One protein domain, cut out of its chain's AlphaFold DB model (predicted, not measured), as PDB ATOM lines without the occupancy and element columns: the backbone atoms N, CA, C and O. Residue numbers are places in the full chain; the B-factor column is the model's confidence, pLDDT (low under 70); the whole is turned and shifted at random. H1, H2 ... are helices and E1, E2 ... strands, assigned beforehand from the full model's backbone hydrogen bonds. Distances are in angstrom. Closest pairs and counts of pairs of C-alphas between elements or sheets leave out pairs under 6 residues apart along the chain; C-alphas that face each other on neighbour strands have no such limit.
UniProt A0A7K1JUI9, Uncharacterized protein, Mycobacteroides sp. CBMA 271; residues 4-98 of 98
ATOM      1  N   ILE A   4      46.286  70.930 163.227       92.31
ATOM      2  CA  ILE A   4      46.506  71.952 164.254       92.31
ATOM      3  C   ILE A   4      45.493  73.076 164.063       92.31
ATOM      4  O   ILE A   4      45.323  73.595 162.961       92.31
ATOM      5  N   ARG A   5      44.856  73.484 165.156       90.88
ATOM      6  CA  ARG A   5      43.998  74.659 165.240       90.88
ATOM      7  C   ARG A   5      44.550  75.600 166.302       90.88
ATOM      8  O   ARG A   5      44.486  75.302 167.494       90.88
ATOM      9  N   SER A   6      45.074  76.747 165.884       88.69
ATOM     10  CA  SER A   6      45.449  77.812 166.815       88.69
ATOM     11  C   SER A   6      44.224  78.638 167.192       88.69
ATOM     12  O   SER A   6      43.410  78.965 166.328       88.69
ATOM     13  N   TYR A   7      44.100  78.999 168.463       86.38
ATOM     14  CA  TYR A   7      43.084  79.938 168.919       86.38
ATOM     15  C   TYR A   7      43.635  80.833 170.022       86.38
ATOM     16  O   TYR A   7      44.510  80.445 170.803       86.38
ATOM     17  N   ASP A   8      43.097  82.040 170.067       85.25
ATOM     18  CA  ASP A   8      43.393  83.004 171.107       85.25
ATOM     19  C   ASP A   8      42.522  82.686 172.324       85.25
ATOM     20  O   ASP A   8      41.306  82.499 172.217       85.25
ATOM     21  N   THR A   9      43.146  82.549 173.491       83.44
ATOM     22  CA  THR A   9      42.410  82.275 174.727       83.44
ATOM     23  C   THR A   9      41.858  83.566 175.321       83.44
ATOM     24  O   THR A   9      42.398  84.646 175.117       83.44
ATOM     25  N   GLN A  10      40.815  83.469 176.142       84.38
ATOM     26  CA  GLN A  10      40.344  84.625 176.916       84.38
ATOM     27  C   GLN A  10      41.335  85.038 178.022       84.38
ATOM     28  O   GLN A  10      41.217  86.113 178.609       84.38
ATOM     29  N   ARG A  11      42.342  84.199 178.307       81.06
ATOM     30  CA  ARG A  11      43.356  84.458 179.326       81.06
ATOM     31  C   ARG A  11      44.398  85.439 178.793       81.06
ATOM     32  O   ARG A  11      45.024  85.216 177.756       81.06
ATOM     33  N   LYS A  12      44.645  86.495 179.567       83.19
ATOM     34  CA  LYS A  12      45.717  87.462 179.312       83.19
ATOM     35  C   LYS A  12      46.888  87.223 180.263       83.19
ATOM     36  O   LYS A  12      46.691  86.996 181.455       83.19
ATOM     37  N   ARG A  13      48.116  87.297 179.751       81.00
ATOM     38  CA  ARG A  13      49.359  87.270 180.536       81.00
ATOM     39  C   ARG A  13      50.140  88.538 180.220       81.00
ATOM     40  O   ARG A  13      50.479  88.769 179.064       81.00
ATOM     41  N   LYS A  14      50.413  89.368 181.234       83.75
ATOM     42  CA  LYS A  14      51.077  90.679 181.062       83.75
ATOM     43  C   LYS A  14      50.408  91.533 179.963       83.75
ATOM     44  O   LYS A  14      51.074  92.046 179.073       83.75
ATOM     45  N   GLY A  15      49.073  91.588 179.969       83.19
ATOM     46  CA  GLY A  15      48.282  92.346 178.989       83.19
ATOM     47  C   GLY A  15      48.151  91.717 177.594       83.19
ATOM     48  O   GLY A  15      47.307  92.164 176.824       83.19
ATOM     49  N   LYS A  16      48.906  90.656 177.271       83.25
ATOM     50  CA  LYS A  16      48.847  89.972 175.969       83.25
ATOM     51  C   LYS A  16      47.943  88.744 176.019       83.25
ATOM     52  O   LYS A  16      47.965  87.996 176.999       83.25
ATOM     53  N   THR A  17      47.177  88.525 174.958       83.19
ATOM     54  CA  THR A  17      46.361  87.321 174.783       83.19
ATOM     55  C   THR A  17      47.253  86.091 174.642       83.19
ATOM     56  O   THR A  17      48.207  86.099 173.866       83.19
ATOM     57  N   VAL A  18      46.968  85.035 175.409       82.81
ATOM     58  CA  VAL A  18      47.714  83.777 175.299       82.81
ATOM     59  C   VAL A  18      47.153  82.980 174.127       82.81
ATOM     60  O   VAL A  18      45.982  82.596 174.141       82.81
ATOM     61  N   ARG A  19      47.986  82.728 173.119       83.69
ATOM     62  CA  ARG A  19      47.659  81.854 171.990       83.69
ATOM     63  C   ARG A  19      47.943  80.402 172.366       83.69
ATOM     64  O   ARG A  19      48.986  80.116 172.947       83.69
ATOM     65  N   VAL A  20      47.023  79.503 172.034       88.38
ATOM     66  CA  VAL A  20      47.165  78.057 172.252       88.38
ATOM     67  C   VAL A  20      47.046  77.340 170.915       88.38
ATOM     68  O   VAL A  20      46.187  77.669 170.094       88.38
ATOM     69  N   ASN A  21      47.912  76.354 170.695       88.94
ATOM     70  CA  ASN A  21      47.878  75.483 169.528       88.94
ATOM     71  C   ASN A  21      47.236  74.162 169.931       88.94
ATOM     72  O   ASN A  21      47.736  73.473 170.808       88.94
ATOM     73  N   ARG A  22      46.114  73.806 169.315       91.88
ATOM     74  CA  ARG A  22      45.401  72.568 169.627       91.88
ATOM     75  C   ARG A  22      45.573  71.564 168.510       91.88
ATOM     76  O   ARG A  22      45.230  71.865 167.371       91.88
ATOM     77  N   VAL A  23      46.061  70.377 168.831       92.50
ATOM     78  CA  VAL A  23      46.097  69.249 167.902       92.50
ATOM     79  C   VAL A  23      44.777  68.507 168.033       92.50
ATOM     80  O   VAL A  23      44.379  68.144 169.137       92.50
ATOM     81  N   VAL A  24      44.075  68.313 166.919       92.88
ATOM     82  CA  VAL A  24      42.785  67.618 166.863       92.88
ATOM     83  C   VAL A  24      42.902  66.425 165.927       92.88
ATOM     84  O   VAL A  24      43.354  66.552 164.786       92.88
ATOM     85  N   TRP A  25      42.465  65.258 166.393       92.81
ATOM     86  CA  TRP A  25      42.419  64.036 165.596       92.81
ATOM     87  C   TRP A  25      41.192  63.195 165.946       92.81
ATOM     88  O   TRP A  25      40.453  63.483 166.886       92.81
ATOM     89  N   ARG A  26      40.935  62.178 165.123       90.19
ATOM     90  CA  ARG A  26      39.842  61.223 165.315       90.19
ATOM     91  C   ARG A  26      40.432  59.837 165.489       90.19
ATOM     92  O   ARG A  26      41.245  59.428 164.656       90.19
ATOM     93  N   GLU A  27      40.001  59.151 166.533       87.06
ATOM     94  CA  GLU A  27      40.331  57.753 166.805       87.06
ATOM     95  C   GLU A  27      39.083  56.895 166.600       87.06
ATOM     96  O   GLU A  27      37.987  57.367 166.920       87.06
ATOM     97  N   PRO A  28      39.212  55.670 166.066       85.69
ATOM     98  CA  PRO A  28      38.100  54.732 166.067       85.69
ATOM     99  C   PRO A  28      37.694  54.418 167.508       85.69
ATOM    100  O   PRO A  28      38.548  54.311 168.392       85.69
ATOM    101  N   VAL A  29      36.393  54.302 167.748       87.81
ATOM    102  CA  VAL A  29      35.895  53.753 169.012       87.81
ATOM    103  C   VAL A  29      36.100  52.246 168.956       87.81
ATOM    104  O   VAL A  29      35.815  51.640 167.928       87.81
ATOM    105  N   THR A  30      36.638  51.653 170.017       85.50
ATOM    106  CA  THR A  30      36.784  50.198 170.118       85.50
ATOM    107  C   THR A  30      35.739  49.627 171.061       85.50
ATOM    108  O   THR A  30      35.371  50.284 172.037       85.50
ATOM    109  N   ASP A  31      35.284  48.416 170.766       85.81
ATOM    110  CA  ASP A  31      34.428  47.632 171.650       85.81
ATOM    111  C   ASP A  31      35.204  47.080 172.866       85.81
ATOM    112  O   ASP A  31      36.399  47.347 173.044       85.81
ATOM    113  N   GLU A  32      34.522  46.309 173.718       84.44
ATOM    114  CA  GLU A  32      35.114  45.669 174.905       84.44
ATOM    115  C   GLU A  32      36.265  44.701 174.569       84.44
ATOM    116  O   GLU A  32      37.128  44.455 175.410       84.44
ATOM    117  N   PHE A  33      36.321  44.198 173.333       75.94
ATOM    118  CA  PHE A  33      37.359  43.295 172.833       75.94
ATOM    119  C   PHE A  33      38.484  44.033 172.088       75.94
ATOM    120  O   PHE A  33      39.407  43.402 171.571       75.94
ATOM    121  N   GLY A  34      38.442  45.368 172.043       77.00
ATOM    122  CA  GLY A  34      39.449  46.194 171.381       77.00
ATOM    123  C   GLY A  34      39.290  46.285 169.860       77.00
ATOM    124  O   GLY A  34      40.184  46.808 169.188       77.00
ATOM    125  N   VAL A  35      38.173  45.816 169.298       81.12
ATOM    126  CA  VAL A  35      37.893  45.864 167.859       81.12
ATOM    127  C   VAL A  35      37.267  47.217 167.496       81.12
ATOM    128  O   VAL A  35      36.316  47.650 168.148       81.12
ATOM    129  N   PRO A  36      37.771  47.924 166.464       84.50
ATOM    130  CA  PRO A  36      37.167  49.165 165.985       84.50
ATOM    131  C   PRO A  36      35.707  48.985 165.548       84.50
ATOM    132  O   PRO A  36      35.424  48.196 164.647       84.50
ATOM    133  N   ILE A  37      34.798  49.778 166.114       85.31
ATOM    134  CA  ILE A  37      33.392  49.837 165.713       85.31
ATOM    135  C   ILE A  37      33.296  50.607 164.383       85.31
ATOM    136  O   ILE A  37      33.693  51.779 164.312       85.31
ATOM    137  N   PRO A  38      32.791  49.987 163.300       84.50
ATOM    138  CA  PRO A  38      32.701  50.640 162.000       84.50
ATOM    139  C   PRO A  38      31.840  51.907 162.048       84.50
ATOM    140  O   PRO A  38      30.716  51.897 162.536       84.50
ATOM    141  N   GLY A  39      32.361  53.007 161.507       85.94
ATOM    142  CA  GLY A  39      31.641  54.283 161.430       85.94
ATOM    143  C   GLY A  39      31.687  55.130 162.705       85.94
ATOM    144  O   GLY A  39      31.456  56.338 162.626       85.94
ATOM    145  N   GLU A  40      32.083  54.564 163.846       88.19
ATOM    146  CA  GLU A  40      32.216  55.316 165.090       88.19
ATOM    147  C   GLU A  40      33.635  55.840 165.297       88.19
ATOM    148  O   GLU A  40      34.629  55.110 165.329       88.19
ATOM    149  N   THR A  41      33.740  57.159 165.463       89.88
ATOM    150  CA  THR A  41      35.014  57.808 165.771       89.88
ATOM    151  C   THR A  41      34.846  58.828 166.882       89.88
ATOM    152  O   THR A  41      33.943  59.666 166.845       89.88
ATOM    153  N   ARG A  42      35.769  58.813 167.843       90.25
ATOM    154  CA  ARG A  42      35.858  59.832 168.889       90.25
ATOM    155  C   ARG A  42      36.814  60.935 168.465       90.25
ATOM    156  O   ARG A  42      37.925  60.672 167.998       90.25
ATOM    157  N   ALA A  43      36.393  62.181 168.641       91.25
ATOM    158  CA  ALA A  43      37.291  63.319 168.502       91.25
ATOM    159  C   ALA A  43      38.163  63.433 169.760       91.25
ATOM    160  O   ALA A  43      37.659  63.414 170.883       91.25
ATOM    161  N   ARG A  44      39.473  63.561 169.567       92.19
ATOM    162  CA  ARG A  44      40.450  63.822 170.624       92.19
ATOM    163  C   ARG A  44      41.137  65.148 170.343       92.19
ATOM    164  O   ARG A  44      41.286  65.556 169.188       92.19
ATOM    165  N   GLN A  45      41.497  65.835 171.417       92.56
ATOM    166  CA  GLN A  45      42.163  67.123 171.343       92.56
ATOM    167  C   GLN A  45      43.203  67.250 172.453       92.56
ATOM    168  O   GLN A  45      42.936  66.895 173.598       92.56
ATOM    169  N   GLU A  46      44.358  67.800 172.102       91.38
ATOM    170  CA  GLU A  46      45.449  68.138 173.017       91.38
ATOM    171  C   GLU A  46      45.855  69.594 172.780       91.38
ATOM    172  O   GLU A  46      45.889  70.059 171.639       91.38
ATOM    173  N   ASN A  47      46.141  70.324 173.858       90.44
ATOM    174  CA  ASN A  47      46.512  71.736 173.808       90.44
ATOM    175  C   ASN A  47      48.003  71.903 174.100       90.44
ATOM    176  O   ASN A  47      48.505  71.379 175.089       90.44
ATOM    177  N   TYR A  48      48.664  72.711 173.281       87.62
ATOM    178  CA  TYR A  48      50.091  72.986 173.318       87.62
ATOM    179  C   TYR A  48      50.344  74.491 173.373       87.62
ATOM    180  O   TYR A  48      49.608  75.299 172.793       87.62
ATOM    181  N   THR A  49      51.396  74.876 174.089       83.69
ATOM    182  CA  THR A  49      51.793  76.278 174.253       83.69
ATOM    183  C   THR A  49      52.625  76.787 173.088       83.69
ATOM    184  O   THR A  49      52.477  77.945 172.702       83.69
ATOM    185  N   THR A  50      53.473  75.942 172.503       86.81
ATOM    186  CA  THR A  50      54.258  76.285 171.313       86.81
ATOM    187  C   THR A  50      53.646  75.644 170.072       86.81
ATOM    188  O   THR A  50      52.775  74.774 170.157       86.81
ATOM    189  N   ARG A  51      54.015  76.156 168.897       87.12
ATOM    190  CA  ARG A  51      53.577  75.577 167.624       87.12
ATOM    191  C   ARG A  51      54.417  74.355 167.257       87.12
ATOM    192  O   ARG A  51      53.858  73.401 166.735       87.12
ATOM    193  N   GLU A  52      55.704  74.385 167.580       88.38
ATOM    194  CA  GLU A  52      56.649  73.296 167.331       88.38
ATOM    195  C   GLU A  52      56.208  72.010 168.043       88.38
ATOM    196  O   GLU A  52      56.070  70.978 167.390       88.38
ATOM    197  N   ASP A  53      55.830  72.089 169.326       88.19
ATOM    198  CA  ASP A  53      55.327  70.922 170.074       88.19
ATOM    199  C   ASP A  53      54.060  70.330 169.429       88.19
ATOM    200  O   ASP A  53      53.882  69.114 169.340       88.19
ATOM    201  N   ALA A  54      53.171  71.198 168.931       89.44
ATOM    202  CA  ALA A  54      51.952  70.774 168.251       89.44
ATOM    203  C   ALA A  54      52.244  70.105 166.895       89.44
ATOM    204  O   ALA A  54      51.515  69.197 166.490       89.44
ATOM    205  N   GLU A  55      53.279  70.551 166.180       91.00
ATOM    206  CA  GLU A  55      53.708  69.985 164.896       91.00
ATOM    207  C   GLU A  55      54.340  68.607 165.075       91.00
ATOM    208  O   GLU A  55      53.897  67.667 164.413       91.00
ATOM    209  N   VAL A  56      55.246  68.452 166.046       92.62
ATOM    210  CA  VAL A  56      55.823  67.147 166.412       92.62
ATOM    211  C   VAL A  56      54.711  66.153 166.739       92.62
ATOM    212  O   VAL A  56      54.631  65.083 166.133       92.62
ATOM    213  N   ARG A  57      53.765  66.541 167.603       92.06
ATOM    214  CA  ARG A  57      52.650  65.664 167.971       92.06
ATOM    215  C   ARG A  57      51.759  65.299 166.784       92.06
ATOM    216  O   ARG A  57      51.330  64.153 166.644       92.06
ATOM    217  N   ARG A  58      51.437  66.271 165.925       91.56
ATOM    218  CA  ARG A  58      50.640  66.033 164.711       91.56
ATOM    219  C   ARG A  58      51.318  64.991 163.824       91.56
ATOM    220  O   ARG A  58      50.634  64.132 163.260       91.56
ATOM    221  N   ASP A  59      52.632  65.089 163.680       89.56
ATOM    222  CA  ASP A  59      53.407  64.224 162.803       89.56
ATOM    223  C   ASP A  59      53.554  62.819 163.379       89.56
ATOM    224  O   ASP A  59      53.318  61.862 162.641       89.56
ATOM    225  N   GLU A  60      53.770  62.674 164.687       88.56
ATOM    226  CA  GLU A  60      53.690  61.385 165.388       88.56
ATOM    227  C   GLU A  60      52.333  60.697 165.170       88.56
ATOM    228  O   GLU A  60      52.272  59.535 164.764       88.56
ATOM    229  N   LEU A  61      51.227  61.422 165.381       89.00
ATOM    230  CA  LEU A  61      49.871  60.884 165.217       89.00
ATOM    231  C   LEU A  61      49.587  60.472 163.766       89.00
ATOM    232  O   LEU A  61      48.933  59.459 163.503       89.00
ATOM    233  N   ASN A  62      50.073  61.254 162.801       87.12
ATOM    234  CA  ASN A  62      49.918  60.932 161.387       87.12
ATOM    235  C   ASN A  62      50.833  59.774 160.955       87.12
ATOM    236  O   ASN A  62      50.412  58.965 160.128       87.12
ATOM    237  N   ALA A  63      52.042  59.665 161.508       85.19
ATOM    238  CA  ALA A  63      52.945  58.543 161.282       85.19
ATOM    239  C   ALA A  63      52.347  57.241 161.833       85.19
ATOM    240  O   ALA A  63      52.221  56.275 161.084       85.19
ATOM    241  N   ALA A  64      51.859  57.248 163.078       79.94
ATOM    242  CA  ALA A  64      51.205  56.097 163.699       79.94
ATOM    243  C   ALA A  64      50.026  55.576 162.860       79.94
ATOM    244  O   ALA A  64      49.907  54.373 162.622       79.94
ATOM    245  N   LYS A  65      49.194  56.483 162.327       75.62
ATOM    246  CA  LYS A  65      48.078  56.110 161.446       75.62
ATOM    247  C   LYS A  65      48.537  55.525 160.103       75.62
ATOM    248  O   LYS A  65      47.844  54.684 159.537       75.62
ATOM    249  N   ARG A  66      49.661  55.985 159.544       72.06
ATOM    250  CA  ARG A  66      50.180  55.429 158.282       72.06
ATOM    251  C   ARG A  66      50.703  54.007 158.469       72.06
ATOM    252  O   ARG A  66      50.454  53.165 157.614       72.06
ATOM    253  N   THR A  67      51.346  53.721 159.597       63.78
ATOM    254  CA  THR A  67      51.895  52.390 159.895       63.78
ATOM    255  C   THR A  67      50.809  51.312 160.033       63.78
ATOM    256  O   THR A  67      51.057  50.142 159.750       63.78
ATOM    257  N   SER A  68      49.579  51.682 160.405       61.56
ATOM    258  CA  SER A  68      48.498  50.721 160.661       61.56
ATOM    259  C   SER A  68      47.749  50.221 159.415       61.56
ATOM    260  O   SER A  68      46.930  49.321 159.543       61.56
ATOM    261  N   GLY A  69      47.960  50.794 158.224       58.53
ATOM    262  CA  GLY A  69      47.118  50.503 157.052       58.53
ATOM    263  C   GLY A  69      47.419  49.171 156.359       58.53
ATOM    264  O   GLY A  69      46.533  48.341 156.186       58.53
ATOM    265  N   THR A  70      48.670  48.958 155.949       59.22
ATOM    266  CA  THR A  70      49.025  47.847 155.041       59.22
ATOM    267  C   THR A  70      49.827  46.759 155.745       59.22
ATOM    268  O   THR A  70      49.570  45.572 155.561       59.22
ATOM    269  N   THR A  71      50.760  47.144 156.617       60.22
ATOM    270  CA  THR A  71      51.605  46.195 157.356       60.22
ATOM    271  C   THR A  71      50.810  45.421 158.407       60.22
ATOM    272  O   THR A  71      51.059  44.237 158.611       60.22
ATOM    273  N   ALA A  72      49.826  46.059 159.050       61.44
ATOM    274  CA  ALA A  72      48.976  45.399 160.041       61.44
ATOM    275  C   ALA A  72      48.074  44.326 159.408       61.44
ATOM    276  O   ALA A  72      47.957  43.235 159.958       61.44
ATOM    277  N   LEU A  73      47.505  44.594 158.226       64.19
ATOM    278  CA  LEU A  73      46.699  43.617 157.489       64.19
ATOM    279  C   LEU A  73      47.544  42.425 157.018       64.19
ATOM    280  O   LEU A  73      47.118  41.281 157.151       64.19
ATOM    281  N   ALA A  74      48.754  42.686 156.512       69.06
ATOM    282  CA  ALA A  74      49.680  41.633 156.103       69.06
ATOM    283  C   ALA A  74      50.061  40.722 157.282       69.06
ATOM    284  O   ALA A  74      49.972  39.506 157.154       69.06
ATOM    285  N   LYS A  75      50.385  41.299 158.448       70.12
ATOM    286  CA  LYS A  75      50.677  40.530 159.669       70.12
ATOM    287  C   LYS A  75      49.469  39.751 160.188       70.12
ATOM    288  O   LYS A  75      49.628  38.630 160.652       70.12
ATOM    289  N   ALA A  76      48.266  40.321 160.109       72.50
ATOM    290  CA  ALA A  76      47.042  39.622 160.502       72.50
ATOM    291  C   ALA A  76      46.769  38.409 159.598       72.50
ATOM    292  O   ALA A  76      46.409  37.342 160.093       72.50
ATOM    293  N   LYS A  77      46.996  38.553 158.287       75.12
ATOM    294  CA  LYS A  77      46.903  37.446 157.331       75.12
ATOM    295  C   LYS A  77      47.969  36.381 157.595       75.12
ATOM    296  O   LYS A  77      47.635  35.207 157.696       75.12
ATOM    297  N   GLU A  78      49.221  36.797 157.768       81.25
ATOM    298  CA  GLU A  78      50.339  35.902 158.087       81.25
ATOM    299  C   GLU A  78      50.090  35.107 159.371       81.25
ATOM    300  O   GLU A  78      50.387  33.917 159.410       81.25
ATOM    301  N   ALA A  79      49.515  35.737 160.402       81.38
ATOM    302  CA  ALA A  79      49.087  35.042 161.607       81.38
ATOM    303  C   ALA A  79      47.980  34.027 161.274       81.38
ATOM    304  O   ALA A  79      48.144  32.837 161.531       81.38
ATOM    305  N   GLY A  80      46.886  34.450 160.635       79.62
ATOM    306  CA  GLY A  80      45.756  33.568 160.312       79.62
ATOM    307  C   GLY A  80      46.108  32.347 159.447       79.62
ATOM    308  O   GLY A  80      45.436  31.325 159.548       79.62
ATOM    309  N   GLU A  81      47.165  32.428 158.639       87.44
ATOM    310  CA  GLU A  81      47.629  31.339 157.767       87.44
ATOM    311  C   GLU A  81      48.636  30.380 158.437       87.44
ATOM    312  O   GLU A  81      49.059  29.404 157.814       87.44
ATOM    313  N   GLN A  82      49.018  30.602 159.703       91.00
ATOM    314  CA  GLN A  82      49.937  29.693 160.393       91.00
ATOM    315  C   GLN A  82      49.308  28.307 160.643       91.00
ATOM    316  O   GLN A  82      48.145  28.212 161.047       91.00
ATOM    317  N   PRO A  83      50.072  27.207 160.491       91.19
ATOM    318  CA  PRO A  83      49.582  25.863 160.784       91.19
ATOM    319  C   PRO A  83      49.176  25.697 162.252       91.19
ATOM    320  O   PRO A  83      49.806  26.259 163.145       91.19
ATOM    321  N   PHE A  84      48.218  24.810 162.535       88.88
ATOM    322  CA  PHE A  84      47.790  24.498 163.908       88.88
ATOM    323  C   PHE A  84      48.961  24.182 164.861       88.88
ATOM    324  O   PHE A  84      48.982  24.631 166.008       88.88
ATOM    325  N   GLY A  85      49.984  23.468 164.373       91.44
ATOM    326  CA  GLY A  85      51.174  23.129 165.157       91.44
ATOM    327  C   GLY A  85      51.974  24.340 165.658       91.44
ATOM    328  O   GLY A  85      52.612  24.244 166.705       91.44
ATOM    329  N   PHE A  86      51.921  25.480 164.961       89.12
ATOM    330  CA  PHE A  86      52.536  26.733 165.408       89.12
ATOM    331  C   PHE A  86      51.860  27.243 166.686       89.12
ATOM    332  O   PHE A  86      52.521  27.492 167.695       89.12
ATOM    333  N   TYR A  87      50.529  27.297 166.680       89.31
ATOM    334  CA  TYR A  87      49.730  27.741 167.820       89.31
ATOM    335  C   TYR A  87      49.804  26.787 169.010       89.31
ATOM    336  O   TYR A  87      49.937  27.235 170.149       89.31
ATOM    337  N   ALA A  88      49.787  25.477 168.754       90.38
ATOM    338  CA  ALA A  88      49.932  24.469 169.800       90.38
ATOM    339  C   ALA A  88      51.261  24.629 170.562       90.38
ATOM    340  O   ALA A  88      51.280  24.570 171.791       90.38
ATOM    341  N   ARG A  89      52.366  24.911 169.854       90.50
ATOM    342  CA  ARG A  89      53.670  25.179 170.483       90.50
ATOM    343  C   ARG A  89      53.667  26.451 171.325       90.50
ATOM    344  O   ARG A  89      54.195  26.424 172.431       90.50
ATOM    345  N   LEU A  90      53.068  27.538 170.836       89.56
ATOM    346  CA  LEU A  90      52.964  28.788 171.601       89.56
ATOM    347  C   LEU A  90      52.153  28.607 172.890       89.56
ATOM    348  O   LEU A  90      52.549  29.111 173.937       89.56
ATOM    349  N   CYS A  91      51.052  27.854 172.827       87.69
ATOM    350  CA  CYS A  91      50.219  27.566 173.992       87.69
ATOM    351  C   CYS A  91      50.977  26.749 175.049       87.69
ATOM    352  O   CYS A  91      50.971  27.111 176.223       87.69
ATOM    353  N   LEU A  92      51.689  25.696 174.630       92.25
ATOM    354  CA  LEU A  92      52.518  24.891 175.533       92.25
ATOM    355  C   LEU A  92      53.675  25.700 176.133       92.25
ATOM    356  O   LEU A  92      53.958  25.573 177.321       92.25
ATOM    357  N   ALA A  93      54.313  26.566 175.342       88.31
ATOM    358  CA  ALA A  93      55.368  27.449 175.828       88.31
ATOM    359  C   ALA A  93      54.844  28.433 176.887       88.31
ATOM    360  O   ALA A  93      55.489  28.625 177.911       88.31
ATOM    361  N   ALA A  94      53.654  29.007 176.688       85.44
ATOM    362  CA  ALA A  94      53.040  29.921 177.653       85.44
ATOM    363  C   ALA A  94      52.725  29.251 179.005       85.44
ATOM    364  O   ALA A  94      52.773  29.914 180.035       85.44
ATOM    365  N   GLN A  95      52.448  27.943 179.017       81.69
ATOM    366  CA  GLN A  95      52.190  27.176 180.242       81.69
ATOM    367  C   GLN A  95      53.461  26.830 181.033       81.69
ATOM    368  O   GLN A  95      53.368  26.527 182.216       81.69
ATOM    369  N   GLN A  96      54.642  26.861 180.408       75.75
ATOM    370  CA  GLN A  96      55.913  26.545 181.075       75.75
ATOM    371  C   GLN A  96      56.543  27.741 181.806       75.75
ATOM    372  O   GLN A  96      57.453  27.546 182.607       75.75
ATOM    373  N   PHE A  97      56.070  28.962 181.541       61.22
ATOM    374  CA  PHE A  97      56.535  30.197 182.189       61.22
ATOM    375  C   PHE A  97      55.499  30.804 183.158       61.22
ATOM    376  O   PHE A  97      55.617  31.980 183.504       61.22
ATOM    377  N   GLY A  98      54.488  30.024 183.564       54.16
ATOM    378  CA  GLY A  98      53.470  30.393 184.558       54.16
ATOM    379  C   GLY A  98      53.755  29.819 185.937       54.16
ATOM    380  O   GLY A  98      54.204  28.655 185.999       54.16
TER     381      GLY A  98
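Overview. This is residues 4 to 98 of the 98 residues of an uncharacterized protein of Mycobacteroides sp. CBMA 271 (UniProt A0A7K1JUI9). A long, strongly twisted ribbon of three antiparallel strands has one helix, H1, lying along one face, while its other face is bare. Beyond H1 the chain leaves the sheet as an arm: H2 carries on past the sheet and H3 turns off at a corner, both free of the rest. The printed part has 95 residues, with three named strands and then three named helices in the order E1, E2, E3, H1, H2, H3. The sheet's order is E1, E2, E3, and the class is mixed, helices and strands. The whole is extended, with a radius of gyration of the C-alphas of 21.6 A and spans of 70 by 33 by 25 A.

Arrangement. Start at E1, residues 4 to 13, an edge strand that bends by 78 degrees at residue 10. It forms a hairpin with the inner strand E2, residues 16 to 30; look for N 7 and O 20 at 3.0 A and N 13 and O 16 at 2.8 A. E2 forms a second hairpin with the edge strand E3, residues 36 to 48, where N 25 and O 44 are 3.0 A apart and N 48 and O 21 are 2.7 A apart. E3 bends by 104 degrees at residue 39. The three strands make a meander, each the antiparallel neighbour of the one before. H1, residues 51 to 67, is on one face of this sheet at a height over the sheet of 9.6 A, and the two make two layers, a helix over a sheet. It lies over E2, and only just not over E3, on which 2 of its 17 C-alphas fall. On the local plane its line and that of E2 stand at 8 degrees, along the strands. The closest C-alphas of E2 and H1 are those of Asn 21 and Arg 51, 6.0 A apart. H2, residues 71 to 80, and H1 meet only through their link. H3, residues 84 to 96, is apart from H2 and from H1. Each O i to N i+4 pair is within hydrogen-bond range in H1, H2 and H3.

Along the chain. Find C-alpha 4 at (46.506, 71.952, 164.254); from there E1 runs 22.5 A. E2 covers 42.0 A and E3 28.1 A. H1 begins at C-alpha 51, (53.577, 75.577, 167.624), and runs 24.5 A. H2 measures 14.2 A, and H3 runs 19.1 A to C-alpha 96 at (55.913, 26.545, 181.075).

Size, cuts and confidence. The C-alphas farthest apart are those of Gly 15 and Gly 85, 70.6 A. The printed part has no cut, and its five links are tight. Confidence is low, under 70, at residues 67 to 74 and 97 to 98.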